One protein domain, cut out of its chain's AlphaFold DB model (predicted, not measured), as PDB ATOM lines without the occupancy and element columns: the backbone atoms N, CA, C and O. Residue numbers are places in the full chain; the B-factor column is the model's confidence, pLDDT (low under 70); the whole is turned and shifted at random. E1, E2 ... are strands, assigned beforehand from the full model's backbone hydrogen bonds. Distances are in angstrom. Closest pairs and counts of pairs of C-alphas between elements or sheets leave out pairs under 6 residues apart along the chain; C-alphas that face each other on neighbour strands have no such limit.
ATOM      1  N   GLU A 595     185.645 162.779 154.940       90.50
ATOM      2  CA  GLU A 595     184.508 163.489 155.513       90.50
ATOM      3  C   GLU A 595     183.186 163.133 154.820       90.50
ATOM      4  O   GLU A 595     183.033 163.157 153.592       90.50
ATOM      5  N   ALA A 596     182.154 162.873 155.629       91.19
ATOM      6  CA  ALA A 596     180.814 162.621 155.119       91.19
ATOM      7  C   ALA A 596     180.236 163.867 154.415       91.19
ATOM      8  O   ALA A 596     180.031 164.912 155.033       91.19
ATOM      9  N   MET A 597     179.919 163.741 153.122       93.62
ATOM     10  CA  MET A 597     179.365 164.825 152.299       93.62
ATOM     11  C   MET A 597     177.882 165.098 152.585       93.62
ATOM     12  O   MET A 597     177.054 164.182 152.635       93.62
ATOM     13  N   ASP A 598     177.520 166.375 152.657       95.25
ATOM     14  CA  ASP A 598     176.137 166.840 152.727       95.25
ATOM     15  C   ASP A 598     175.368 166.665 151.398       95.25
ATOM     16  O   ASP A 598     175.911 166.736 150.291       95.25
ATOM     17  N   VAL A 599     174.042 166.506 151.479       96.56
ATOM     18  CA  VAL A 599     173.149 166.443 150.313       96.56
ATOM     19  C   VAL A 599     172.523 167.804 150.038       96.56
ATOM     20  O   VAL A 599     171.637 168.290 150.749       96.56
ATOM     21  N   LYS A 600     172.949 168.410 148.932       96.06
ATOM     22  CA  LYS A 600     172.441 169.696 148.449       96.06
ATOM     23  C   LYS A 600     171.055 169.559 147.829       96.06
ATOM     24  O   LYS A 600     170.163 170.352 148.135       96.06
ATOM     25  N   GLU A 601     170.863 168.538 146.998       96.69
ATOM     26  CA  GLU A 601     169.589 168.203 146.353       96.69
ATOM     27  C   GLU A 601     169.384 166.685 146.351       96.69
ATOM     28  O   GLU A 601     170.305 165.930 146.059       96.69
ATOM     29  N   LEU A 602     168.169 166.228 146.644       96.88
ATOM     30  CA  LEU A 602     167.742 164.844 146.463       96.88
ATOM     31  C   LEU A 602     166.284 164.819 146.020       96.88
ATOM     32  O   LEU A 602     165.361 165.089 146.792       96.88
ATOM     33  N   ASN A 603     166.078 164.488 144.753       95.44
ATOM     34  CA  ASN A 603     164.796 164.579 144.085       95.44
ATOM     35  C   ASN A 603     164.378 163.212 143.537       95.44
ATOM     36  O   ASN A 603     164.968 162.691 142.588       95.44
ATOM     37  N   ALA A 604     163.322 162.641 144.119       90.31
ATOM     38  CA  ALA A 604     162.821 161.326 143.723       90.31
ATOM     39  C   ALA A 604     161.989 161.347 142.422       90.31
ATOM     40  O   ALA A 604     161.791 160.298 141.815       90.31
ATOM     41  N   ASP A 605     161.514 162.513 141.968       91.94
ATOM     42  CA  ASP A 605     160.754 162.629 140.715       91.94
ATOM     43  C   ASP A 605     161.702 162.728 139.511       91.94
ATOM     44  O   ASP A 605     161.488 162.077 138.485       91.94
ATOM     45  N   THR A 606     162.763 163.536 139.628       94.19
ATOM     46  CA  THR A 606     163.803 163.658 138.593       94.19
ATOM     47  C   THR A 606     164.867 162.575 138.696       94.19
ATOM     48  O   THR A 606     165.647 162.426 137.760       94.19
ATOM     49  N   ASN A 607     164.857 161.787 139.779       94.69
ATOM     50  CA  ASN A 607     165.845 160.755 140.073       94.69
ATOM     51  C   ASN A 607     167.272 161.323 140.115       94.69
ATOM     52  O   ASN A 607     168.175 160.830 139.444       94.69
ATOM     53  N   THR A 608     167.466 162.399 140.870       96.50
ATOM     54  CA  THR A 608     168.748 163.111 140.936       96.50
ATOM     55  C   THR A 608     169.153 163.323 142.382       96.50
ATOM     56  O   THR A 608     168.310 163.665 143.211       96.50
ATOM     57  N   MET A 609     170.439 163.147 142.670       98.06
ATOM     58  CA  MET A 609     171.053 163.530 143.939       98.06
ATOM     59  C   MET A 609     172.292 164.375 143.657       98.06
ATOM     60  O   MET A 609     173.044 164.069 142.733       98.06
ATOM     61  N   ILE A 610     172.485 165.441 144.427       98.06
ATOM     62  CA  ILE A 610     173.654 166.315 144.364       98.06
ATOM     63  C   ILE A 610     174.312 166.320 145.740       98.06
ATOM     64  O   ILE A 610     173.714 166.804 146.705       98.06
ATOM     65  N   LEU A 611     175.529 165.788 145.808       97.62
ATOM     66  CA  LEU A 611     176.401 165.849 146.980       97.62
ATOM     67  C   LEU A 611     177.184 167.163 146.986       97.62
ATOM     68  O   LEU A 611     177.470 167.718 145.921       97.62
ATOM     69  N   GLN A 612     177.536 167.632 148.175       95.88
ATOM     70  CA  GLN A 612     178.394 168.783 148.424       95.88
ATOM     71  C   GLN A 612     179.569 168.328 149.292       95.88
ATOM     72  O   GLN A 612     179.358 167.825 150.390       95.88
ATOM     73  N   ALA A 613     180.789 168.510 148.788       92.50
ATOM     74  CA  ALA A 613     182.002 168.365 149.579       92.50
ATOM     75  C   ALA A 613     182.015 169.401 150.710       92.50
ATOM     76  O   ALA A 613     181.715 170.575 150.457       92.50
ATOM     77  N   ASP A 614     182.371 168.949 151.912       83.81
ATOM     78  CA  ASP A 614     182.509 169.786 153.107       83.81
ATOM     79  C   ASP A 614     183.978 169.967 153.523       83.81
ATOM     80  O   ASP A 614     184.326 171.027 154.049       83.81
ATOM     81  N   GLY A 615     184.833 168.976 153.243       86.19
ATOM     82  CA  GLY A 615     186.283 169.044 153.397       86.19
ATOM     83  C   GLY A 615     187.006 169.372 152.087       86.19
ATOM     84  O   GLY A 615     186.410 169.499 151.009       86.19
ATOM     85  N   VAL A 616     188.316 169.598 152.195       87.94
ATOM     86  CA  VAL A 616     189.163 170.007 151.061       87.94
ATOM     87  C   VAL A 616     189.554 168.801 150.210       87.94
ATOM     88  O   VAL A 616     189.624 168.925 148.985       87.94
ATOM     89  N   SER A 617     189.772 167.639 150.830       90.94
ATOM     90  CA  SER A 617     190.137 166.404 150.125       90.94
ATOM     91  C   SER A 617     188.970 165.791 149.358       90.94
ATOM     92  O   SER A 617     189.183 165.099 148.359       90.94
ATOM     93  N   GLU A 618     187.738 166.136 149.727       92.06
ATOM     94  CA  GLU A 618     186.519 165.732 149.030       92.06
ATOM     95  C   GLU A 618     186.335 166.500 147.720       92.06
ATOM     96  O   GLU A 618     185.471 166.130 146.924       92.06
ATOM     97  N   ILE A 619     187.103 167.564 147.455       88.62
ATOM     98  CA  ILE A 619     187.054 168.326 146.201       88.62
ATOM     99  C   ILE A 619     187.905 167.617 145.136       88.62
ATOM    100  O   ILE A 619     189.112 167.452 145.276       88.62
ATOM    101  N   GLY A 620     187.283 167.225 144.021       85.38
ATOM    102  CA  GLY A 620     187.910 166.382 142.996       85.38
ATOM    103  C   GLY A 620     188.039 164.901 143.386       85.38
ATOM    104  O   GLY A 620     188.763 164.155 142.718       85.38
ATOM    105  N   ALA A 621     187.345 164.469 144.443       90.31
ATOM    106  CA  ALA A 621     187.298 163.087 144.904       90.31
ATOM    107  C   ALA A 621     186.753 162.131 143.830       90.31
ATOM    108  O   ALA A 621     185.893 162.464 143.006       90.31
ATOM    109  N   THR A 622     187.229 160.887 143.854       90.69
ATOM    110  CA  THR A 622     186.701 159.823 142.997       90.69
ATOM    111  C   THR A 622     185.524 159.148 143.686       90.69
ATOM    112  O   THR A 622     185.706 158.354 144.602       90.69
ATOM    113  N   ILE A 623     184.308 159.416 143.202       93.62
ATOM    114  CA  ILE A 623     183.080 158.869 143.790       93.62
ATOM    115  C   ILE A 623     182.399 157.896 142.827       93.62
ATOM    116  O   ILE A 623     182.180 158.188 141.643       93.62
ATOM    117  N   LYS A 624     182.013 156.734 143.352       93.94
ATOM    118  CA  LYS A 624     181.178 155.745 142.663       93.94
ATOM    119  C   LYS A 624     179.936 155.461 143.488       93.94
ATOM    120  O   LYS A 624     179.953 155.534 144.708       93.94
ATOM    121  N   TYR A 625     178.853 155.101 142.818       97.00
ATOM    122  CA  TYR A 625     177.609 154.759 143.492       97.00
ATOM    123  C   TYR A 625     176.871 153.633 142.783       97.00
ATOM    124  O   TYR A 625     176.997 153.433 141.571       97.00
ATOM    125  N   LYS A 626     176.063 152.916 143.555       96.56
ATOM    126  CA  LYS A 626     175.038 151.983 143.081       96.56
ATOM    127  C   LYS A 626     173.758 152.230 143.865       96.56
ATOM    128  O   LYS A 626     173.790 152.838 144.931       96.56
ATOM    129  N   TYR A 627     172.623 151.806 143.331       96.44
ATOM    130  CA  TYR A 627     171.339 152.038 143.981       96.44
ATOM    131  C   TYR A 627     170.330 150.948 143.654       96.44
ATOM    132  O   TYR A 627     170.485 150.176 142.707       96.44
ATOM    133  N   GLN A 628     169.281 150.896 144.460       93.12
ATOM    134  CA  GLN A 628     168.165 149.980 144.314       93.12
ATOM    135  C   GLN A 628     167.133 150.554 143.347       93.12
ATOM    136  O   GLN A 628     166.795 151.736 143.387       93.12
ATOM    137  N   THR A 629     166.607 149.694 142.484       92.88
ATOM    138  CA  THR A 629     165.474 149.982 141.598       92.88
ATOM    139  C   THR A 629     164.344 149.008 141.896       92.88
ATOM    140  O   THR A 629     164.565 147.955 142.496       92.88
ATOM    141  N   GLY A 630     163.149 149.265 141.358       82.75
ATOM    142  CA  GLY A 630     162.028 148.318 141.455       82.75
ATOM    143  C   GLY A 630     162.290 146.934 140.825       82.75
ATOM    144  O   GLY A 630     161.437 146.051 140.910       82.75
ATOM    145  N   THR A 631     163.442 146.732 140.171       87.12
ATOM    146  CA  THR A 631     163.871 145.464 139.559       87.12
ATOM    147  C   THR A 631     165.123 144.840 140.188       87.12
ATOM    148  O   THR A 631     165.505 143.747 139.771       87.12
ATOM    149  N   GLY A 632     165.741 145.493 141.178       89.44
ATOM    150  CA  GLY A 632     166.983 145.062 141.831       89.44
ATOM    151  C   GLY A 632     168.049 146.160 141.895       89.44
ATOM    152  O   GLY A 632     167.810 147.295 141.478       89.44
ATOM    153  N   GLU A 633     169.221 145.805 142.413       94.81
ATOM    154  CA  GLU A 633     170.381 146.691 142.558       94.81
ATOM    155  C   GLU A 633     171.097 146.910 141.216       94.81
ATOM    156  O   GLU A 633     171.149 146.011 140.373       94.81
ATOM    157  N   THR A 634     171.647 148.103 141.004       96.75
ATOM    158  CA  THR A 634     172.462 148.408 139.821       96.75
ATOM    159  C   THR A 634     173.941 148.098 140.052       96.75
ATOM    160  O   THR A 634     174.398 148.060 141.187       96.75
ATOM    161  N   ASP A 635     174.725 147.996 138.978       95.56
ATOM    162  CA  ASP A 635     176.190 148.023 139.088       95.56
ATOM    163  C   ASP A 635     176.691 149.410 139.543       95.56
ATOM    164  O   ASP A 635     176.002 150.427 139.360       95.56
ATOM    165  N   PHE A 636     177.908 149.454 140.103       94.00
ATOM    166  CA  PHE A 636     178.599 150.702 140.429       94.00
ATOM    167  C   PHE A 636     178.878 151.533 139.177       94.00
ATOM    168  O   PHE A 636     179.327 151.022 138.147       94.00
ATOM    169  N   ARG A 637     178.665 152.842 139.283       95.12
ATOM    170  CA  ARG A 637     178.952 153.817 138.228       95.12
ATOM    171  C   ARG A 637     179.566 155.092 138.820       95.12
ATOM    172  O   ARG A 637     179.301 155.388 139.983       95.12
ATOM    173  N   PRO A 638     180.375 155.843 138.055       95.25
ATOM    174  CA  PRO A 638     180.960 157.091 138.534       95.25
ATOM    175  C   PRO A 638     179.907 158.203 138.629       95.25
ATOM    176  O   PRO A 638     178.940 158.218 137.858       95.25
ATOM    177  N   VAL A 639     180.113 159.142 139.550       95.94
ATOM    178  CA  VAL A 639     179.365 160.411 139.601       95.94
ATOM    179  C   VAL A 639     179.813 161.371 138.493       95.94
ATOM    180  O   VAL A 639     180.844 161.167 137.852       95.94
ATOM    181  N   VAL A 640     179.049 162.443 138.285       96.75
ATOM    182  CA  VAL A 640     179.504 163.608 137.514       96.75
ATOM    183  C   VAL A 640     180.047 164.655 138.485       96.75
ATOM    184  O   VAL A 640     179.268 165.220 139.248       96.75
ATOM    185  N   ASP A 641     181.353 164.914 138.448       95.44
ATOM    186  CA  ASP A 641     181.975 166.061 139.124       95.44
ATOM    187  C   ASP A 641     181.625 167.356 138.373       95.44
ATOM    188  O   ASP A 641     181.856 167.473 137.164       95.44
ATOM    189  N   ASN A 642     181.024 168.312 139.081       95.19
ATOM    190  CA  ASN A 642     180.604 169.592 138.518       95.19
ATOM    191  C   ASN A 642     181.727 170.655 138.540       95.19
ATOM    192  O   ASN A 642     181.561 171.717 137.934       95.19
ATOM    193  N   GLY A 643     182.866 170.383 139.192       90.12
ATOM    194  CA  GLY A 643     184.044 171.257 139.260       90.12
ATOM    195  C   GLY A 643     183.965 172.381 140.299       90.12
ATOM    196  O   GLY A 643     184.830 173.255 140.321       90.12
ATOM    197  N   ASP A 644     182.930 172.386 141.138       90.06
ATOM    198  CA  ASP A 644     182.688 173.367 142.206       90.06
ATOM    199  C   ASP A 644     182.568 172.713 143.596       90.06
ATOM    200  O   ASP A 644     181.999 173.303 144.515       90.06
ATOM    201  N   GLY A 645     183.072 171.481 143.739       91.31
ATOM    202  CA  GLY A 645     182.914 170.667 144.947       91.31
ATOM    203  C   GLY A 645     181.546 169.987 145.060       91.31
ATOM    204  O   GLY A 645     181.232 169.433 146.109       91.31
ATOM    205  N   THR A 646     180.715 170.019 144.009       96.88
ATOM    206  CA  THR A 646     179.464 169.250 143.962       96.88
ATOM    207  C   THR A 646     179.508 168.088 142.980       96.88
ATOM    208  O   THR A 646     180.110 168.174 141.908       96.88
ATOM    209  N   TYR A 647     178.785 167.019 143.320       97.88
ATOM    210  CA  TYR A 647     178.744 165.785 142.536       97.88
ATOM    211  C   TYR A 647     177.318 165.356 142.242       97.88
ATOM    212  O   TYR A 647     176.500 165.231 143.150       97.88
ATOM    213  N   THR A 648     177.022 165.082 140.973       97.88
ATOM    214  CA  THR A 648     175.682 164.696 140.523       97.88
ATOM    215  C   THR A 648     175.579 163.186 140.304       97.88
ATOM    216  O   THR A 648     176.338 162.602 139.524       97.88
ATOM    217  N   LEU A 649     174.591 162.559 140.945       98.06
ATOM    218  CA  LEU A 649     174.202 161.159 140.781       98.06
ATOM    219  C   LEU A 649     172.894 161.068 139.972       98.06
ATOM    220  O   LEU A 649     171.915 161.757 140.268       98.06
ATOM    221  N   ASP A 650     172.867 160.172 138.981       96.69
ATOM    222  CA  ASP A 650     171.694 159.810 138.173       96.69
ATOM    223  C   ASP A 650     171.087 158.487 138.672       96.69
ATOM    224  O   ASP A 650     171.604 157.379 138.458       96.69
ATOM    225  N   LEU A 651     169.946 158.620 139.337       96.31
ATOM    226  CA  LEU A 651     169.259 157.577 140.082       96.31
ATOM    227  C   LEU A 651     168.061 156.999 139.306       96.31
ATOM    228  O   LEU A 651     167.034 156.686 139.896       96.31
ATOM    229  N   ALA A 652     168.116 156.920 137.974       93.75
ATOM    230  CA  ALA A 652     167.000 156.476 137.131       93.75
ATOM    231  C   ALA A 652     166.205 155.253 137.670       93.75
ATOM    232  O   ALA A 652     166.702 154.127 137.712       93.75
ATOM    233  N   ASN A 653     164.913 155.462 137.968       92.12
ATOM    234  CA  ASN A 653     163.993 154.477 138.573       92.12
ATOM    235  C   ASN A 653     164.388 154.020 139.989       92.12
ATOM    236  O   ASN A 653     164.130 152.868 140.356       92.12
ATOM    237  N   TRP A 654     165.012 154.901 140.763       94.44
ATOM    238  CA  TRP A 654     165.422 154.624 142.131       94.44
ATOM    239  C   TRP A 654     164.235 154.288 143.023       94.44
ATOM    240  O   TRP A 654     163.234 155.004 143.092       94.44
ATOM    241  N   ASP A 655     164.368 153.165 143.718       89.75
ATOM    242  CA  ASP A 655     163.422 152.714 144.721       89.75
ATOM    243  C   ASP A 655     163.939 153.075 146.112       89.75
ATOM    244  O   ASP A 655     164.524 152.262 146.829       89.75
ATOM    245  N   ARG A 656     163.690 154.327 146.504       86.19
ATOM    246  CA  ARG A 656     164.075 154.883 147.812       86.19
ATOM    247  C   ARG A 656     163.470 154.180 149.022       86.19
ATOM    248  O   ARG A 656     163.781 154.524 150.154       86.19
ATOM    249  N   LYS A 657     162.507 153.289 148.796       79.00
ATOM    250  CA  LYS A 657     161.790 152.613 149.869       79.00
ATOM    251  C   LYS A 657     162.554 151.377 150.352       79.00
ATOM    252  O   LYS A 657     162.311 150.904 151.457       79.00
ATOM    253  N   VAL A 658     163.470 150.854 149.539       80.81
ATOM    254  CA  VAL A 658     164.376 149.776 149.942       80.81
ATOM    255  C   VAL A 658     165.368 150.321 150.973       80.81
ATOM    256  O   VAL A 658     165.878 151.424 150.812       80.81
ATOM    257  N   ALA A 659     165.642 149.568 152.038       75.81
ATOM    258  CA  ALA A 659     166.679 149.944 152.998       75.81
ATOM    259  C   ALA A 659     168.051 150.012 152.306       75.81
ATOM    260  O   ALA A 659     168.330 149.203 151.418       75.81
ATOM    261  N   SER A 660     168.883 150.976 152.701       82.38
ATOM    262  CA  SER A 660     170.193 151.237 152.090       82.38
ATOM    263  C   SER A 660     170.072 151.386 150.568       82.38
ATOM    264  O   SER A 660     170.786 150.755 149.789       82.38
ATOM    265  N   SER A 661     169.080 152.173 150.132       87.94
ATOM    266  CA  SER A 661     168.679 152.286 148.724       87.94
ATOM    267  C   SER A 661     169.771 152.822 147.794       87.94
ATOM    268  O   SER A 661     169.628 152.694 146.580       87.94
ATOM    269  N   ILE A 662     170.825 153.435 148.334       95.50
ATOM    270  CA  ILE A 662     172.005 153.907 147.604       95.50
ATOM    271  C   ILE A 662     173.241 153.479 148.400       95.50
ATOM    272  O   ILE A 662     173.240 153.551 149.624       95.50
ATOM    273  N   THR A 663     174.299 153.062 147.717       95.69
ATOM    274  CA  THR A 663     175.641 152.893 148.288       95.69
ATOM    275  C   THR A 663     176.573 153.858 147.581       95.69
ATOM    276  O   THR A 663     176.561 153.911 146.348       95.69
ATOM    277  N   ILE A 664     177.363 154.604 148.344       96.00
ATOM    278  CA  ILE A 664     178.317 155.593 147.846       96.00
ATOM    279  C   ILE A 664     179.704 155.179 148.326       96.00
ATOM    280  O   ILE A 664     179.898 154.979 149.516       96.00
ATOM    281  N   GLN A 665     180.639 155.052 147.391       93.50
ATOM    282  CA  GLN A 665     182.059 154.849 147.654       93.50
ATOM    283  C   GLN A 665     182.803 156.130 147.304       93.50
ATOM    284  O   GLN A 665     182.670 156.619 146.176       93.50
ATOM    285  N   VAL A 666     183.586 156.642 148.242       91.81
ATOM    286  CA  VAL A 666     184.402 157.844 148.096       91.81
ATOM    287  C   VAL A 666     185.864 157.468 148.267       91.81
ATOM    288  O   VAL A 666     186.218 156.672 149.132       91.81
ATOM    289  N   ILE A 667     186.679 158.040 147.394       89.25
ATOM    290  CA  ILE A 667     188.130 158.089 147.480       89.25
ATOM    291  C   ILE A 667     188.484 159.563 147.416       89.25
ATOM    292  O   ILE A 667     188.232 160.197 146.381       89.25
ATOM    293  N   ASP A 668     189.027 160.099 148.491       90.12
ATOM    294  CA  ASP A 668     189.388 161.508 148.557       90.12
ATOM    295  C   ASP A 668     190.730 161.795 147.840       90.12
ATOM    296  O   ASP A 668     191.283 160.965 147.101       90.12
ATOM    297  N   ALA A 669     191.231 163.022 147.977       88.50
ATOM    298  CA  ALA A 669     192.501 163.433 147.393       88.50
ATOM    299  C   ALA A 669     193.735 162.821 148.083       88.50
ATOM    300  O   ALA A 669     194.757 162.648 147.407       88.50
ATOM    301  N   ALA A 670     193.645 162.504 149.377       88.56
ATOM    302  CA  ALA A 670     194.731 161.933 150.171       88.56
ATOM    303  C   ALA A 670     194.894 160.428 149.924       88.56
ATOM    304  O   ALA A 670     196.010 159.923 149.960       88.56
ATOM    305  N   GLY A 671     193.813 159.744 149.549       85.69
ATOM    306  CA  GLY A 671     193.776 158.291 149.454       85.69
ATOM    307  C   GLY A 671     193.022 157.637 150.611       85.69
ATOM    308  O   GLY A 671     193.171 156.432 150.811       85.69
ATOM    309  N   ASN A 672     192.166 158.364 151.327       87.19
ATOM    310  CA  ASN A 672     191.238 157.749 152.267       87.19
ATOM    311  C   ASN A 672     190.033 157.179 151.515       87.19
ATOM    312  O   ASN A 672     189.593 157.705 150.484       87.19
ATOM    313  N   VAL A 673     189.486 156.078 152.033       87.88
ATOM    314  CA  VAL A 673     188.332 155.384 151.454       87.88
ATOM    315  C   VAL A 673     187.180 155.380 152.441       87.88
ATOM    316  O   VAL A 673     187.354 155.010 153.595       87.88
ATOM    317  N   SER A 674     185.977 155.661 151.949       89.38
ATOM    318  CA  SER A 674     184.740 155.413 152.690       89.38
ATOM    319  C   SER A 674     183.688 154.773 151.789       89.38
ATOM    320  O   SER A 674     183.572 155.097 150.604       89.38
ATOM    321  N   GLU A 675     182.910 153.843 152.342       92.50
ATOM    322  CA  GLU A 675     181.696 153.318 151.720       92.50
ATOM    323  C   GLU A 675     180.525 153.519 152.674       92.50
ATOM    324  O   GLU A 675     180.475 152.876 153.714       92.50
ATOM    325  N   THR A 676     179.550 154.347 152.293       93.62
ATOM    326  CA  THR A 676     178.346 154.583 153.097       93.62
ATOM    327  C   THR A 676     177.070 154.125 152.395       93.62
ATOM    328  O   THR A 676     176.938 154.171 151.162       93.62
ATOM    329  N   LYS A 677     176.093 153.681 153.186       92.75
ATOM    330  CA  LYS A 677     174.764 153.265 152.726       92.75
ATOM    331  C   LYS A 677     173.717 154.317 153.061       92.75
ATOM    332  O   LYS A 677     173.440 154.596 154.217       92.75
ATOM    333  N   VAL A 678     173.047 154.850 152.045       93.69
ATOM    334  CA  VAL A 678     172.091 155.950 152.206       93.69
ATOM    335  C   VAL A 678     170.647 155.454 152.276       93.69
ATOM    336  O   VAL A 678     170.127 154.788 151.368       93.69
ATOM    337  N   ASN A 679     169.961 155.883 153.329       88.31
ATOM    338  CA  ASN A 679     168.518 155.841 153.495       88.31
ATOM    339  C   ASN A 679     167.947 157.258 153.366       88.31
ATOM    340  O   ASN A 679     168.498 158.209 153.911       88.31
ATOM    341  N   ALA A 680     166.826 157.407 152.657       89.88
ATOM    342  CA  ALA A 680     166.230 158.719 152.420       89.88
ATOM    343  C   ALA A 680     164.718 158.722 152.651       89.88
ATOM    344  O   ALA A 680     163.966 157.961 152.034       89.88
ATOM    345  N   VAL A 681     164.256 159.640 153.496       86.44
ATOM    346  CA  VAL A 681     162.842 159.797 153.855       86.44
ATOM    347  C   VAL A 681     162.388 161.243 153.680       86.44
ATOM    348  O   VAL A 681     163.185 162.181 153.694       86.44
ATOM    349  N   ARG A 682     161.077 161.453 153.508       86.75
ATOM    350  CA  ARG A 682     160.510 162.807 153.414       86.75
ATOM    351  C   ARG A 682     160.535 163.524 154.767       86.75
ATOM    352  O   ARG A 682     160.951 164.675 154.840       86.75
ATOM    353  N   ASN A 683     160.008 162.871 155.800       81.44
ATOM    354  CA  ASN A 683     159.899 163.350 157.180       81.44
ATOM    355  C   ASN A 683     160.046 162.149 158.124       81.44
ATOM    356  O   ASN A 683     159.773 161.022 157.713       81.44
ATOM    357  N   LEU A 684     160.366 162.406 159.391       79.50
ATOM    358  CA  LEU A 684     160.420 161.391 160.443       79.50
ATOM    359  C   LEU A 684     159.449 161.772 161.577       79.50
ATOM    360  O   LEU A 684     159.782 162.601 162.419       79.50
ATOM    361  N   PHE A 685     158.218 161.232 161.535       70.44
ATOM    362  CA  PHE A 685     157.108 161.601 162.444       70.44
ATOM    363  C   PHE A 685     156.407 160.439 163.177       70.44
ATOM    364  O   PHE A 685     155.525 160.679 164.004       70.44
ATOM    365  N   ASN A 686     156.698 159.182 162.834       57.94
ATOM    366  CA  ASN A 686     156.078 157.996 163.436       57.94
ATOM    367  C   ASN A 686     157.155 156.931 163.709       57.94
ATOM    368  O   ASN A 686     158.167 156.920 163.014       57.94
ATOM    369  N   ASP A 687     156.901 156.027 164.661       52.22
ATOM    370  CA  ASP A 687     157.826 154.954 165.061       52.22
ATOM    371  C   ASP A 687     158.104 153.953 163.922       52.22
ATOM    372  O   ASP A 687     157.172 153.483 163.256       52.22
ATOM    373  N   TYR A 688     159.371 153.554 163.763       53.34
ATOM    374  CA  TYR A 688     159.805 152.464 162.883       53.34
ATOM    375  C   TYR A 688     160.444 151.353 163.730       53.34
ATOM    376  O   TYR A 688     161.457 151.559 164.379       53.34
ATOM    377  N   THR A 689     159.848 150.159 163.771       45.78
ATOM    378  CA  THR A 689     160.269 149.096 164.709       45.78
ATOM    379  C   THR A 689     161.355 148.166 164.151       45.78
ATOM    380  O   THR A 689     161.307 147.812 162.971       45.78
ATOM    381  N   LEU A 690     162.183 147.607 165.047       38.53
ATOM    382  CA  LEU A 690     163.165 146.521 164.825       38.53
ATOM    383  C   LEU A 690     162.648 145.310 164.016       38.53
ATOM    384  O   LEU A 690     163.414 144.662 163.314       38.53
ATOM    385  N   GLU A 691     161.349 144.991 164.085       40.72
ATOM    386  CA  GLU A 691     160.762 143.831 163.387       40.72
ATOM    387  C   GLU A 691     160.356 144.127 161.923       40.72
ATOM    388  O   GLU A 691     159.949 143.216 161.200       40.72
ATOM    389  N   LYS A 692     160.427 145.390 161.469       40.59
ATOM    390  CA  LYS A 692     159.948 145.808 160.135       40.59
ATOM    391  C   LYS A 692     160.857 146.760 159.355       40.59
ATOM    392  O   LYS A 692     160.580 146.963 158.176       40.59
ATOM    393  N   GLY A 693     161.913 147.307 159.962       48.53
ATOM    394  CA  GLY A 693     162.733 148.347 159.329       48.53
ATOM    395  C   GLY A 693     161.898 149.567 158.913       48.53
ATOM    396  O   GLY A 693     160.749 149.723 159.343       48.53
ATOM    397  N   LEU A 694     162.438 150.413 158.029       48.59
ATOM    398  CA  LEU A 694     161.590 151.260 157.186       48.59
ATOM    399  C   LEU A 694     160.581 150.314 156.527       48.59
ATOM    400  O   LEU A 694     161.008 149.446 155.780       48.59
ATOM    401  N   ASP A 695     159.280 150.408 156.818       52.53
ATOM    402  CA  ASP A 695     158.293 149.683 156.017       52.53
ATOM    403  C   ASP A 695     158.140 150.466 154.702       52.53
ATOM    404  O   ASP A 695     157.392 151.454 154.690       52.53
ATOM    405  N   PRO A 696     158.799 150.071 153.586       49.06
ATOM    406  CA  PRO A 696     158.614 150.692 152.270       49.06
ATOM    407  C   PRO A 696     157.142 150.842 151.873       49.06
ATOM    408  O   PRO A 696     156.762 151.679 151.042       49.06
ATOM    409  N   ASN A 697     156.312 149.961 152.427       49.62
ATOM    410  CA  ASN A 697     154.915 149.768 152.101       49.62
ATOM    411  C   ASN A 697     153.982 150.233 153.230       49.62
ATOM    412  O   ASN A 697     152.767 150.060 153.116       49.62
ATOM    413  N   GLY A 698     154.526 150.839 154.291       53.56
ATOM    414  CA  GLY A 698     153.759 151.397 155.396       53.56
ATOM    415  C   GLY A 698     152.942 152.603 154.935       53.56
ATOM    416  O   GLY A 698     153.363 153.366 154.066       53.56
ATOM    417  N   ASN A 699     151.762 152.806 155.528       52.69
ATOM    418  CA  ASN A 699     150.830 153.859 155.099       52.69
ATOM    419  C   ASN A 699     151.368 155.298 155.271       52.69
ATOM    420  O   ASN A 699     150.735 156.213 154.754       52.69
ATOM    421  N   ASN A 700     152.508 155.491 155.955       61.44
ATOM    422  CA  ASN A 700     152.929 156.785 156.502       61.44
ATOM    423  C   ASN A 700     154.340 157.260 156.059       61.44
ATOM    424  O   ASN A 700     154.832 158.247 156.598       61.44
ATOM    425  N   PHE A 701     155.011 156.596 155.100       68.69
ATOM    426  CA  PHE A 701     156.401 156.921 154.690       68.69
ATOM    427  C   PHE A 701     156.580 158.352 154.135       68.69
ATOM    428  O   PHE A 701     157.649 158.941 154.258       68.69
ATOM    429  N   ASP A 702     155.522 158.929 153.552       75.62
ATOM    430  CA  ASP A 702     155.524 160.277 152.958       75.62
ATOM    431  C   ASP A 702     154.508 161.222 153.603       75.62
ATOM    432  O   ASP A 702     154.076 162.199 152.974       75.62
ATOM    433  N   ASP A 703     154.091 160.939 154.838       69.62
ATOM    434  CA  ASP A 703     153.066 161.741 155.497       69.62
ATOM    435  C   ASP A 703     153.498 163.218 155.604       69.62
ATOM    436  O   ASP A 703     154.615 163.534 156.035       69.62
ATOM    437  N   PRO A 704     152.636 164.167 155.187       66.75
ATOM    438  CA  PRO A 704     152.890 165.583 155.401       66.75
ATOM    439  C   PRO A 704     152.699 165.951 156.878       66.75
ATOM    440  O   PRO A 704     151.966 165.293 157.616       66.75
ATOM    441  N   LEU A 705     153.284 167.080 157.288       61.53
ATOM    442  CA  LEU A 705     153.088 167.643 158.627       61.53
ATOM    443  C   LEU A 705     151.595 167.865 158.940       61.53
ATOM    444  O   LEU A 705     150.883 168.567 158.214       61.53
ATOM    445  N   ILE A 706     151.129 167.318 160.067       53.19
ATOM    446  CA  ILE A 706     149.752 167.485 160.543       53.19
ATOM    447  C   ILE A 706     149.598 168.872 161.176       53.19
ATOM    448  O   ILE A 706     149.950 169.116 162.327       53.19
ATOM    449  N   THR A 707     149.016 169.803 160.426       47.00
ATOM    450  CA  THR A 707     148.726 171.162 160.894       47.00
ATOM    451  C   THR A 707     147.341 171.229 161.555       47.00
ATOM    452  O   THR A 707     146.353 171.639 160.949       47.00
ATOM    453  N   GLY A 708     147.227 170.815 162.825       42.50
ATOM    454  CA  GLY A 708     146.017 171.088 163.615       42.50
ATOM    455  C   GLY A 708     145.871 170.310 164.926       42.50
ATOM    456  O   GLY A 708     145.987 169.092 164.954       42.50
ATOM    457  N   LEU A 709     145.483 171.009 166.002       40.38
ATOM    458  CA  LEU A 709     145.158 170.460 167.334       40.38
ATOM    459  C   LEU A 709     143.802 169.702 167.383       40.38
ATOM    460  O   LEU A 709     143.028 169.813 168.336       40.38
ATOM    461  N   SER A 710     143.438 168.974 166.325       37.09
ATOM    462  CA  SER A 710     142.135 168.308 166.234       37.09
ATOM    463  C   SER A 710     142.186 166.901 166.826       37.09
ATOM    464  O   SER A 710     142.627 165.959 166.173       37.09
ATOM    465  N   ALA A 711     141.600 166.723 168.011       35.84
ATOM    466  CA  ALA A 711     141.360 165.422 168.652       35.84
ATOM    467  C   ALA A 711     140.400 164.478 167.873       35.84
ATOM    468  O   ALA A 711     139.848 163.539 168.443       35.84
ATOM    469  N   ASN A 724     159.830 149.297 174.368       48.31
ATOM    470  CA  ASN A 724     161.102 149.952 173.971       48.31
ATOM    471  C   ASN A 724     161.283 150.349 172.476       48.31
ATOM    472  O   ASN A 724     162.140 149.801 171.788       48.31
ATOM    473  N   SER A 725     160.497 151.294 171.953       48.53
ATOM    474  CA  SER A 725     160.436 151.566 170.511       48.53
ATOM    475  C   SER A 725     161.458 152.617 170.065       48.53
ATOM    476  O   SER A 725     161.280 153.804 170.337       48.53
ATOM    477  N   GLN A 726     162.513 152.180 169.373       55.22
ATOM    478  CA  GLN A 726     163.389 153.037 168.562       55.22
ATOM    479  C   GLN A 726     162.609 153.602 167.353       55.22
ATOM    480  O   GLN A 726     161.702 152.939 166.850       55.22
ATOM    481  N   THR A 727     162.921 154.819 166.901       60.84
ATOM    482  CA  THR A 727     162.323 155.503 165.731       60.84
ATOM    483  C   THR A 727     163.136 155.275 164.457       60.84
ATOM    484  O   THR A 727     162.564 155.277 163.376       60.84
ATOM    485  N   PHE A 728     164.443 155.054 164.559       70.81
ATOM    486  CA  PHE A 728     165.317 154.590 163.480       70.81
ATOM    487  C   PHE A 728     166.510 153.868 164.115       70.81
ATOM    488  O   PHE A 728     166.972 154.305 165.165       70.81
ATOM    489  N   ALA A 729     166.953 152.771 163.504       69.94
ATOM    490  CA  ALA A 729     168.131 152.010 163.909       69.94
ATOM    491  C   ALA A 729     168.901 151.623 162.641       69.94
ATOM    492  O   ALA A 729     168.314 150.956 161.774       69.94
ATOM    493  N   ALA A 730     170.146 152.076 162.507       80.38
ATOM    494  CA  ALA A 730     171.030 151.684 161.410       80.38
ATOM    495  C   ALA A 730     171.825 150.409 161.764       80.38
ATOM    496  O   ALA A 730     171.428 149.638 162.647       80.38
ATOM    497  N   THR A 731     172.829 150.083 160.957       84.69
ATOM    498  CA  THR A 731     173.711 148.931 161.149       84.69
ATOM    499  C   THR A 731     175.013 149.356 161.821       84.69
ATOM    500  O   THR A 731     175.319 150.531 161.863       84.69
ATOM    501  N   ASP A 732     175.814 148.400 162.303       86.75
ATOM    502  CA  ASP A 732     177.148 148.687 162.865       86.75
ATOM    503  C   ASP A 732     178.203 149.013 161.775       86.75
ATOM    504  O   ASP A 732     179.349 148.571 161.855       86.75
ATOM    505  N   GLY A 733     177.820 149.672 160.683       88.50
ATOM    506  CA  GLY A 733     178.772 150.159 159.691       88.50
ATOM    507  C   GLY A 733     178.214 151.356 158.944       88.50
ATOM    508  O   GLY A 733     177.006 151.506 158.873       88.50
ATOM    509  N   ASN A 734     179.093 152.125 158.303       92.56
ATOM    510  CA  ASN A 734     178.837 153.487 157.827       92.56
ATOM    511  C   ASN A 734     177.485 153.649 157.094       92.56
ATOM    512  O   ASN A 734     177.311 153.270 155.924       92.56
ATOM    513  N   ASP A 735     176.524 154.266 157.768       92.31
ATOM    514  CA  ASP A 735     175.162 154.499 157.317       92.31
ATOM    515  C   ASP A 735     174.865 156.005 157.247       92.31
ATOM    516  O   ASP A 735     175.217 156.812 158.100       92.31
ATOM    517  N   THR A 736     174.153 156.415 156.199       95.00
ATOM    518  CA  THR A 736     173.696 157.795 156.017       95.00
ATOM    519  C   THR A 736     172.170 157.856 156.047       95.00
ATOM    520  O   THR A 736     171.493 157.156 155.288       95.00
ATOM    521  N   LEU A 737     171.597 158.754 156.848       92.56
ATOM    522  CA  LEU A 737     170.168 159.058 156.878       92.56
ATOM    523  C   LEU A 737     169.895 160.490 156.402       92.56
ATOM    524  O   LEU A 737     170.217 161.471 157.071       92.56
ATOM    525  N   ILE A 738     169.201 160.614 155.269       95.06
ATOM    526  CA  ILE A 738     168.794 161.900 154.694       95.06
ATOM    527  C   ILE A 738     167.305 162.136 154.928       95.06
ATOM    528  O   ILE A 738     166.448 161.375 154.465       95.06
ATOM    529  N   ILE A 739     166.979 163.233 155.609       92.19
ATOM    530  CA  ILE A 739     165.603 163.620 155.921       92.19
ATOM    531  C   ILE A 739     165.264 164.900 155.151       92.19
ATOM    532  O   ILE A 739     165.676 166.007 155.504       92.19
ATOM    533  N   GLY A 740     164.464 164.738 154.096       92.69
ATOM    534  CA  GLY A 740     163.982 165.810 153.225       92.69
ATOM    535  C   GLY A 740     164.319 165.589 151.756       92.69
ATOM    536  O   GLY A 740     165.467 165.363 151.383       92.69
ATOM    537  N   LEU A 741     163.297 165.718 150.908       93.94
ATOM    538  CA  LEU A 741     163.369 165.439 149.472       93.94
ATOM    539  C   LEU A 741     162.797 166.607 148.658       93.94
ATOM    540  O   LEU A 741     161.689 167.071 148.932       93.94
ATOM    541  N   ASP A 742     163.510 167.071 147.638       95.50
ATOM    542  CA  ASP A 742     163.210 168.322 146.923       95.50
ATOM    543  C   ASP A 742     161.882 168.288 146.146       95.50
ATOM    544  O   ASP A 742     161.232 169.322 145.962       95.50
ATOM    545  N   ASN A 743     161.398 167.102 145.762       93.62
ATOM    546  CA  ASN A 743     160.106 166.944 145.087       93.62
ATOM    547  C   ASN A 743     158.886 167.175 146.004       93.62
ATOM    548  O   ASN A 743     157.782 167.397 145.508       93.62
ATOM    549  N   PHE A 744     159.055 167.193 147.331       89.25
ATOM    550  CA  PHE A 744     157.955 167.395 148.286       89.25
ATOM    551  C   PHE A 744     157.771 168.853 148.740       89.25
ATOM    552  O   PHE A 744     157.004 169.130 149.669       89.25
ATOM    553  N   GLY A 745     158.412 169.797 148.048       89.00
ATOM    554  CA  GLY A 745     158.285 171.230 148.293       89.00
ATOM    555  C   GLY A 745     159.303 171.765 149.299       89.00
ATOM    556  O   GLY A 745     160.298 171.120 149.616       89.00
ATOM    557  N   LYS A 746     159.073 172.987 149.788       90.00
ATOM    558  CA  LYS A 746     160.049 173.710 150.615       90.00
ATOM    559  C   LYS A 746     160.322 172.988 151.947       90.00
ATOM    560  O   LYS A 746     159.374 172.660 152.665       90.00
ATOM    561  N   MET A 747     161.602 172.825 152.294       91.19
ATOM    562  CA  MET A 747     162.031 172.335 153.611       91.19
ATOM    563  C   MET A 747     161.445 173.173 154.756       91.19
ATOM    564  O   MET A 747     161.177 174.368 154.595       91.19
ATOM    565  N   GLY A 748     161.154 172.513 155.880       81.69
ATOM    566  CA  GLY A 748     160.541 173.132 157.061       81.69
ATOM    567  C   GLY A 748     159.039 173.428 156.930       81.69
ATOM    568  O   GLY A 748     158.399 173.861 157.887       81.69
ATOM    569  N   VAL A 749     158.425 173.159 155.767       82.94
ATOM    570  CA  VAL A 749     156.980 173.333 155.518       82.94
ATOM    571  C   VAL A 749     156.326 171.976 155.236       82.94
ATOM    572  O   VAL A 749     155.742 171.733 154.183       82.94
ATOM    573  N   GLY A 750     156.449 171.055 156.195       76.50
ATOM    574  CA  GLY A 750     155.981 169.672 156.048       76.50
ATOM    575  C   GLY A 750     156.827 168.810 155.113       76.50
ATOM    576  O   GLY A 750     156.323 167.839 154.538       76.50
ATOM    577  N   ASN A 751     158.098 169.175 154.976       88.31
ATOM    578  CA  ASN A 751     159.144 168.424 154.299       88.31
ATOM    579  C   ASN A 751     160.459 168.558 155.087       88.31
ATOM    580  O   ASN A 751     160.708 169.615 155.681       88.31
ATOM    581  N   GLY A 752     161.273 167.502 155.100       88.81
ATOM    582  CA  GLY A 752     162.582 167.447 155.753       88.81
ATOM    583  C   GLY A 752     162.552 167.557 157.271       88.81
ATOM    584  O   GLY A 752     163.552 167.926 157.869       88.81
ATOM    585  N   SER A 753     161.406 167.318 157.905       86.38
ATOM    586  CA  SER A 753     161.235 167.589 159.334       86.38
ATOM    587  C   SER A 753     161.310 166.321 160.185       86.38
ATOM    588  O   SER A 753     160.826 165.267 159.772       86.38
ATOM    589  N   VAL A 754     161.847 166.470 161.396       84.06
ATOM    590  CA  VAL A 754     161.852 165.453 162.462       84.06
ATOM    591  C   VAL A 754     160.938 165.930 163.585       84.06
ATOM    592  O   VAL A 754     160.956 167.117 163.927       84.06
ATOM    593  N   GLY A 755     160.116 165.052 164.159       74.44
ATOM    594  CA  GLY A 755     159.305 165.420 165.316       74.44
ATOM    595  C   GLY A 755     158.346 164.349 165.813       74.44
ATOM    596  O   GLY A 755     157.824 163.558 165.037       74.44
ATOM    597  N   ARG A 756     158.018 164.412 167.103       68.81
ATOM    598  CA  ARG A 756     157.199 163.383 167.751       68.81
ATOM    599  C   ARG A 756     155.728 163.403 167.333       68.81
ATOM    600  O   ARG A 756     155.144 164.450 167.027       68.81
ATOM    601  N   GLY A 757     155.062 162.260 167.497       55.94
ATOM    602  CA  GLY A 757     153.596 162.169 167.479       55.94
ATOM    603  C   GLY A 757     152.917 163.020 168.576       55.94
ATOM    604  O   GLY A 757     153.449 163.212 169.665       55.94
ATOM    605  N   ILE A 758     151.695 163.524 168.330       50.78
ATOM    606  CA  ILE A 758     150.996 164.538 169.170       50.78
ATOM    607  C   ILE A 758     150.389 163.945 170.479       50.78
ATOM    608  O   ILE A 758     149.519 164.545 171.114       50.78
ATOM    609  N   TYR A 759     150.815 162.765 170.937       54.06
ATOM    610  CA  TYR A 759     150.269 162.110 172.137       54.06
ATOM    611  C   TYR A 759     151.141 162.317 173.393       54.06
ATOM    612  O   TYR A 759     152.340 162.575 173.323       54.06
ATOM    613  N   ILE A 760     150.521 162.243 174.579       47.00
ATOM    614  CA  ILE A 760     151.216 162.395 175.872       47.00
ATOM    615  C   ILE A 760     152.154 161.193 176.066       47.00
ATOM    616  O   ILE A 760     151.661 160.074 176.184       47.00
ATOM    617  N   GLY A 761     153.470 161.438 176.115       53.28
ATOM    618  CA  GLY A 761     154.508 160.411 176.300       53.28
ATOM    619  C   GLY A 761     155.147 159.858 175.015       53.28
ATOM    620  O   GLY A 761     155.817 158.841 175.097       53.28
ATOM    621  N   GLY A 762     154.922 160.470 173.844       58.28
ATOM    622  CA  GLY A 762     155.607 160.088 172.595       58.28
ATOM    623  C   GLY A 762     157.030 160.641 172.503       58.28
ATOM    624  O   GLY A 762     157.255 161.803 172.875       58.28
ATOM    625  N   THR A 763     157.964 159.806 172.037       65.50
ATOM    626  CA  THR A 763     159.414 160.051 172.063       65.50
ATOM    627  C   THR A 763     160.087 159.528 170.804       65.50
ATOM    628  O   THR A 763     159.810 158.391 170.430       65.50
ATOM    629  N   ASP A 764     160.989 160.312 170.211       71.31
ATOM    630  CA  ASP A 764     161.735 159.892 169.019       71.31
ATOM    631  C   ASP A 764     163.162 159.470 169.388       71.31
ATOM    632  O   ASP A 764     163.880 160.249 170.010       71.31
ATOM    633  N   ARG A 765     163.579 158.258 169.010       79.81
ATOM    634  CA  ARG A 765     164.937 157.730 169.241       79.81
ATOM    635  C   ARG A 765     165.575 157.346 167.916       79.81
ATOM    636  O   ARG A 765     165.066 156.456 167.237       79.81
ATOM    637  N   ILE A 766     166.640 158.027 167.532       83.62
ATOM    638  CA  ILE A 766     167.357 157.781 166.281       83.62
ATOM    639  C   ILE A 766     168.726 157.251 166.675       83.62
ATOM    640  O   ILE A 766     169.461 157.978 167.329       83.62
ATOM    641  N   GLU A 767     169.012 155.998 166.342       86.06
ATOM    642  CA  GLU A 767     170.235 155.284 166.727       86.06
ATOM    643  C   GLU A 767     170.957 154.834 165.451       86.06
ATOM    644  O   GLU A 767     170.320 154.223 164.588       86.06
ATOM    645  N   MET A 768     172.240 155.157 165.295       88.38
ATOM    646  CA  MET A 768     172.984 154.815 164.078       88.38
ATOM    647  C   MET A 768     173.796 153.525 164.241       88.38
ATOM    648  O   MET A 768     173.574 152.611 163.457       88.38
ATOM    649  N   GLY A 769     174.505 153.328 165.352       87.75
ATOM    650  CA  GLY A 769     175.212 152.074 165.631       87.75
ATOM    651  C   GLY A 769     176.701 152.331 165.804       87.75
ATOM    652  O   GLY A 769     177.078 153.352 166.340       87.75
ATOM    653  N   ALA A 770     177.558 151.380 165.446       91.81
ATOM    654  CA  ALA A 770     178.983 151.675 165.277       91.81
ATOM    655  C   ALA A 770     179.291 152.006 163.804       91.81
ATOM    656  O   ALA A 770     178.547 151.585 162.922       91.81
ATOM    657  N   GLY A 771     180.439 152.623 163.531       91.81
ATOM    658  CA  GLY A 771     180.871 153.026 162.189       91.81
ATOM    659  C   GLY A 771     180.733 154.531 161.972       91.81
ATOM    660  O   GLY A 771     180.195 155.225 162.816       91.81
ATOM    661  N   ASP A 772     181.240 155.036 160.845       93.81
ATOM    662  CA  ASP A 772     181.198 156.477 160.556       93.81
ATOM    663  C   ASP A 772     179.849 156.841 159.920       93.81
ATOM    664  O   ASP A 772     179.634 156.673 158.707       93.81
ATOM    665  N   ASP A 773     178.917 157.308 160.746       95.31
ATOM    666  CA  ASP A 773     177.529 157.537 160.380       95.31
ATOM    667  C   ASP A 773     177.225 159.011 160.092       95.31
ATOM    668  O   ASP A 773     177.805 159.943 160.646       95.31
ATOM    669  N   HIS A 774     176.250 159.260 159.213       96.81
ATOM    670  CA  HIS A 774     175.858 160.617 158.834       96.81
ATOM    671  C   HIS A 774     174.344 160.825 158.860       96.81
ATOM    672  O   HIS A 774     173.592 160.190 158.123       96.81
ATOM    673  N   ILE A 775     173.865 161.799 159.632       96.31
ATOM    674  CA  ILE A 775     172.473 162.261 159.577       96.31
ATOM    675  C   ILE A 775     172.410 163.674 159.009       96.31
ATOM    676  O   ILE A 775     172.962 164.611 159.577       96.31
ATOM    677  N   GLN A 776     171.606 163.870 157.965       97.50
ATOM    678  CA  GLN A 776     171.278 165.207 157.479       97.50
ATOM    679  C   GLN A 776     169.779 165.488 157.590       97.50
ATOM    680  O   GLN A 776     168.950 164.940 156.855       97.50
ATOM    681  N   VAL A 777     169.422 166.418 158.475       95.31
ATOM    682  CA  VAL A 777     168.056 166.929 158.614       95.31
ATOM    683  C   VAL A 777     167.933 168.240 157.849       95.31
ATOM    684  O   VAL A 777     168.401 169.285 158.293       95.31
ATOM    685  N   ARG A 778     167.271 168.215 156.689       94.88
ATOM    686  CA  ARG A 778     167.224 169.373 155.773       94.88
ATOM    687  C   ARG A 778     166.125 170.391 156.115       94.88
ATOM    688  O   ARG A 778     166.116 171.485 155.556       94.88
ATOM    689  N   GLY A 779     165.182 170.041 156.990       91.25
ATOM    690  CA  GLY A 779     164.077 170.885 157.463       91.25
ATOM    691  C   GLY A 779     164.055 171.055 158.987       91.25
ATOM    692  O   GLY A 779     165.079 170.952 159.652       91.25
ATOM    693  N   THR A 780     162.893 171.388 159.559       88.00
ATOM    694  CA  THR A 780     162.795 171.775 160.980       88.00
ATOM    695  C   THR A 780     162.833 170.582 161.927       88.00
ATOM    696  O   THR A 780     162.161 169.578 161.676       88.00
ATOM    697  N   VAL A 781     163.480 170.753 163.078       86.50
ATOM    698  CA  VAL A 781     163.457 169.784 164.183       86.50
ATOM    699  C   VAL A 781     162.444 170.239 165.236       86.50
ATOM    700  O   VAL A 781     162.529 171.350 165.769       86.50
ATOM    701  N   GLN A 782     161.448 169.403 165.522       79.12
ATOM    702  CA  GLN A 782     160.451 169.629 166.573       79.12
ATOM    703  C   GLN A 782     160.839 168.900 167.866       79.12
ATOM    704  O   GLN A 782     161.686 168.017 167.851       79.12
ATOM    705  N   SER A 783     160.189 169.241 168.986       74.94
ATOM    706  CA  SER A 783     160.403 168.566 170.279       74.94
ATOM    707  C   SER A 783     160.391 167.040 170.147       74.94
ATOM    708  O   SER A 783     159.388 166.477 169.712       74.94
ATOM    709  N   MET A 784     161.455 166.394 170.627       70.88
ATOM    710  CA  MET A 784     161.631 164.936 170.569       70.88
ATOM    711  C   MET A 784     161.033 164.183 171.768       70.88
ATOM    712  O   MET A 784     161.133 162.965 171.850       70.88
ATOM    713  N   GLY A 785     160.394 164.882 172.715       66.94
ATOM    714  CA  GLY A 785     159.890 164.282 173.955       66.94
ATOM    715  C   GLY A 785     160.485 164.917 175.209       66.94
ATOM    716  O   GLY A 785     160.872 166.086 175.196       66.94
ATOM    717  N   THR A 786     160.493 164.174 176.319       64.50
ATOM    718  CA  THR A 786     161.271 164.533 177.518       64.50
ATOM    719  C   THR A 786     162.728 164.099 177.358       64.50
ATOM    720  O   THR A 786     162.974 163.083 176.716       64.50
ATOM    721  N   ALA A 787     163.661 164.795 178.020       52.03
ATOM    722  CA  ALA A 787     165.110 164.521 177.985       52.03
ATOM    723  C   ALA A 787     165.505 163.049 178.239       52.03
ATOM    724  O   ALA A 787     166.537 162.586 177.782       52.03
ATOM    725  N   GLN A 788     164.685 162.300 178.982       57.94
ATOM    726  CA  GLN A 788     164.963 160.907 179.349       57.94
ATOM    727  C   GLN A 788     164.553 159.885 178.279       57.94
ATOM    728  O   GLN A 788     164.806 158.698 178.463       57.94
ATOM    729  N   GLU A 789     163.878 160.300 177.201       65.62
ATOM    730  CA  GLU A 789     163.173 159.343 176.347       65.62
ATOM    731  C   GLU A 789     163.324 159.556 174.826       65.62
ATOM    732  O   GLU A 789     163.110 158.577 174.110       65.62
ATOM    733  N   GLY A 790     163.725 160.743 174.331       76.69
ATOM    734  CA  GLY A 790     163.992 160.982 172.901       76.69
ATOM    735  C   GLY A 790     165.349 161.643 172.629       76.69
ATOM    736  O   GLY A 790     165.695 162.611 173.306       76.69
ATOM    737  N   TYR A 791     166.110 161.101 171.676       85.31
ATOM    738  CA  TYR A 791     167.507 161.458 171.407       85.31
ATOM    739  C   TYR A 791     167.956 161.082 169.986       85.31
ATOM    740  O   TYR A 791     167.348 160.225 169.339       85.31
ATOM    741  N   PHE A 792     169.034 161.722 169.538       91.38
ATOM    742  CA  PHE A 792     169.950 161.185 168.532       91.38
ATOM    743  C   PHE A 792     171.084 160.458 169.264       91.38
ATOM    744  O   PHE A 792     171.598 160.994 170.245       91.38
ATOM    745  N   ASP A 793     171.421 159.255 168.818       92.62
ATOM    746  CA  ASP A 793     172.551 158.442 169.268       92.62
ATOM    747  C   ASP A 793     173.313 158.018 168.015       92.62
ATOM    748  O   ASP A 793     172.737 157.336 167.164       92.62
ATOM    749  N   MET A 794     174.545 158.487 167.864       96.19
ATOM    750  CA  MET A 794     175.363 158.151 166.704       96.19
ATOM    751  C   MET A 794     176.110 156.848 166.984       96.19
ATOM    752  O   MET A 794     175.671 155.829 166.469       96.19
ATOM    753  N   GLY A 795     176.999 156.833 167.978       94.50
ATOM    754  CA  GLY A 795     177.516 155.619 168.607       94.50
ATOM    755  C   GLY A 795     179.038 155.633 168.681       94.50
ATOM    756  O   GLY A 795     179.579 156.558 169.263       94.50
ATOM    757  N   GLU A 796     179.733 154.589 168.231       94.75
ATOM    758  CA  GLU A 796     181.208 154.630 168.125       94.75
ATOM    759  C   GLU A 796     181.591 154.865 166.661       94.75
ATOM    760  O   GLU A 796     181.205 154.055 165.821       94.75
ATOM    761  N   GLY A 797     182.406 155.879 166.361       93.44
ATOM    762  CA  GLY A 797     182.833 156.185 164.992       93.44
ATOM    763  C   GLY A 797     183.065 157.677 164.766       93.44
ATOM    764  O   GLY A 797     182.834 158.495 165.648       93.44
ATOM    765  N   ASN A 798     183.553 158.052 163.583       93.94
ATOM    766  CA  ASN A 798     183.707 159.456 163.203       93.94
ATOM    767  C   ASN A 798     182.379 159.981 162.628       93.94
ATOM    768  O   ASN A 798     182.187 160.053 161.408       93.94
ATOM    769  N   ASP A 799     181.438 160.321 163.510       96.62
ATOM    770  CA  ASP A 799     180.051 160.584 163.131       96.62
ATOM    771  C   ASP A 799     179.763 162.036 162.759       96.62
ATOM    772  O   ASP A 799     180.342 162.989 163.282       96.62
TER     773      ASP A 799
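Overview. This is residues 595 to 711 and 724 to 799 of the 1082 residues of an uncharacterized protein of Rodentibacter ratti (UniProt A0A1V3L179). With little regular structure, a small antiparallel sheet, E1-E2-E4, lies over one face of a twisted mixed sheet, E3-E5-E6-E7-E9, as a sandwich, and parallel strands E8 and E10 lie over E7 and E9 on the opposite face. Ten strands, E1 to E10 along the chain, hold 60 of 193 printed residues, all strand. The whole is compact, radius of gyration of the C-alphas 16.8 A, spanning 53 by 35 by 30 A.

Along the chain. E1 is residues 598-603, from C-alpha (176.137, 166.840, 152.727); E2 is 608-612, E3 622-629, E4 646-650, E5 662-667, E6 673-681, 26.0 A long, E7 735-739, E8 765-770, E9 774-777 and E10 791-796, to C-alpha (181.208, 154.630, 168.125).

Arrangement. The sandwich, two sheets face to face, has strands at 45 degrees. In the hairpin E5 and E6, N 664 and O 676 are within hydrogen-bond range, 2.9 A; in parallel E8 and E10, N 768 and O 793, 2.9 A.

Size, cuts and confidence. Residues 712-723 are cut out; C-alphas 711 and 724 are 25.6 A apart. Among long links is E7 to E8. 43 printed residues have pLDDT under 70, among them 686-701.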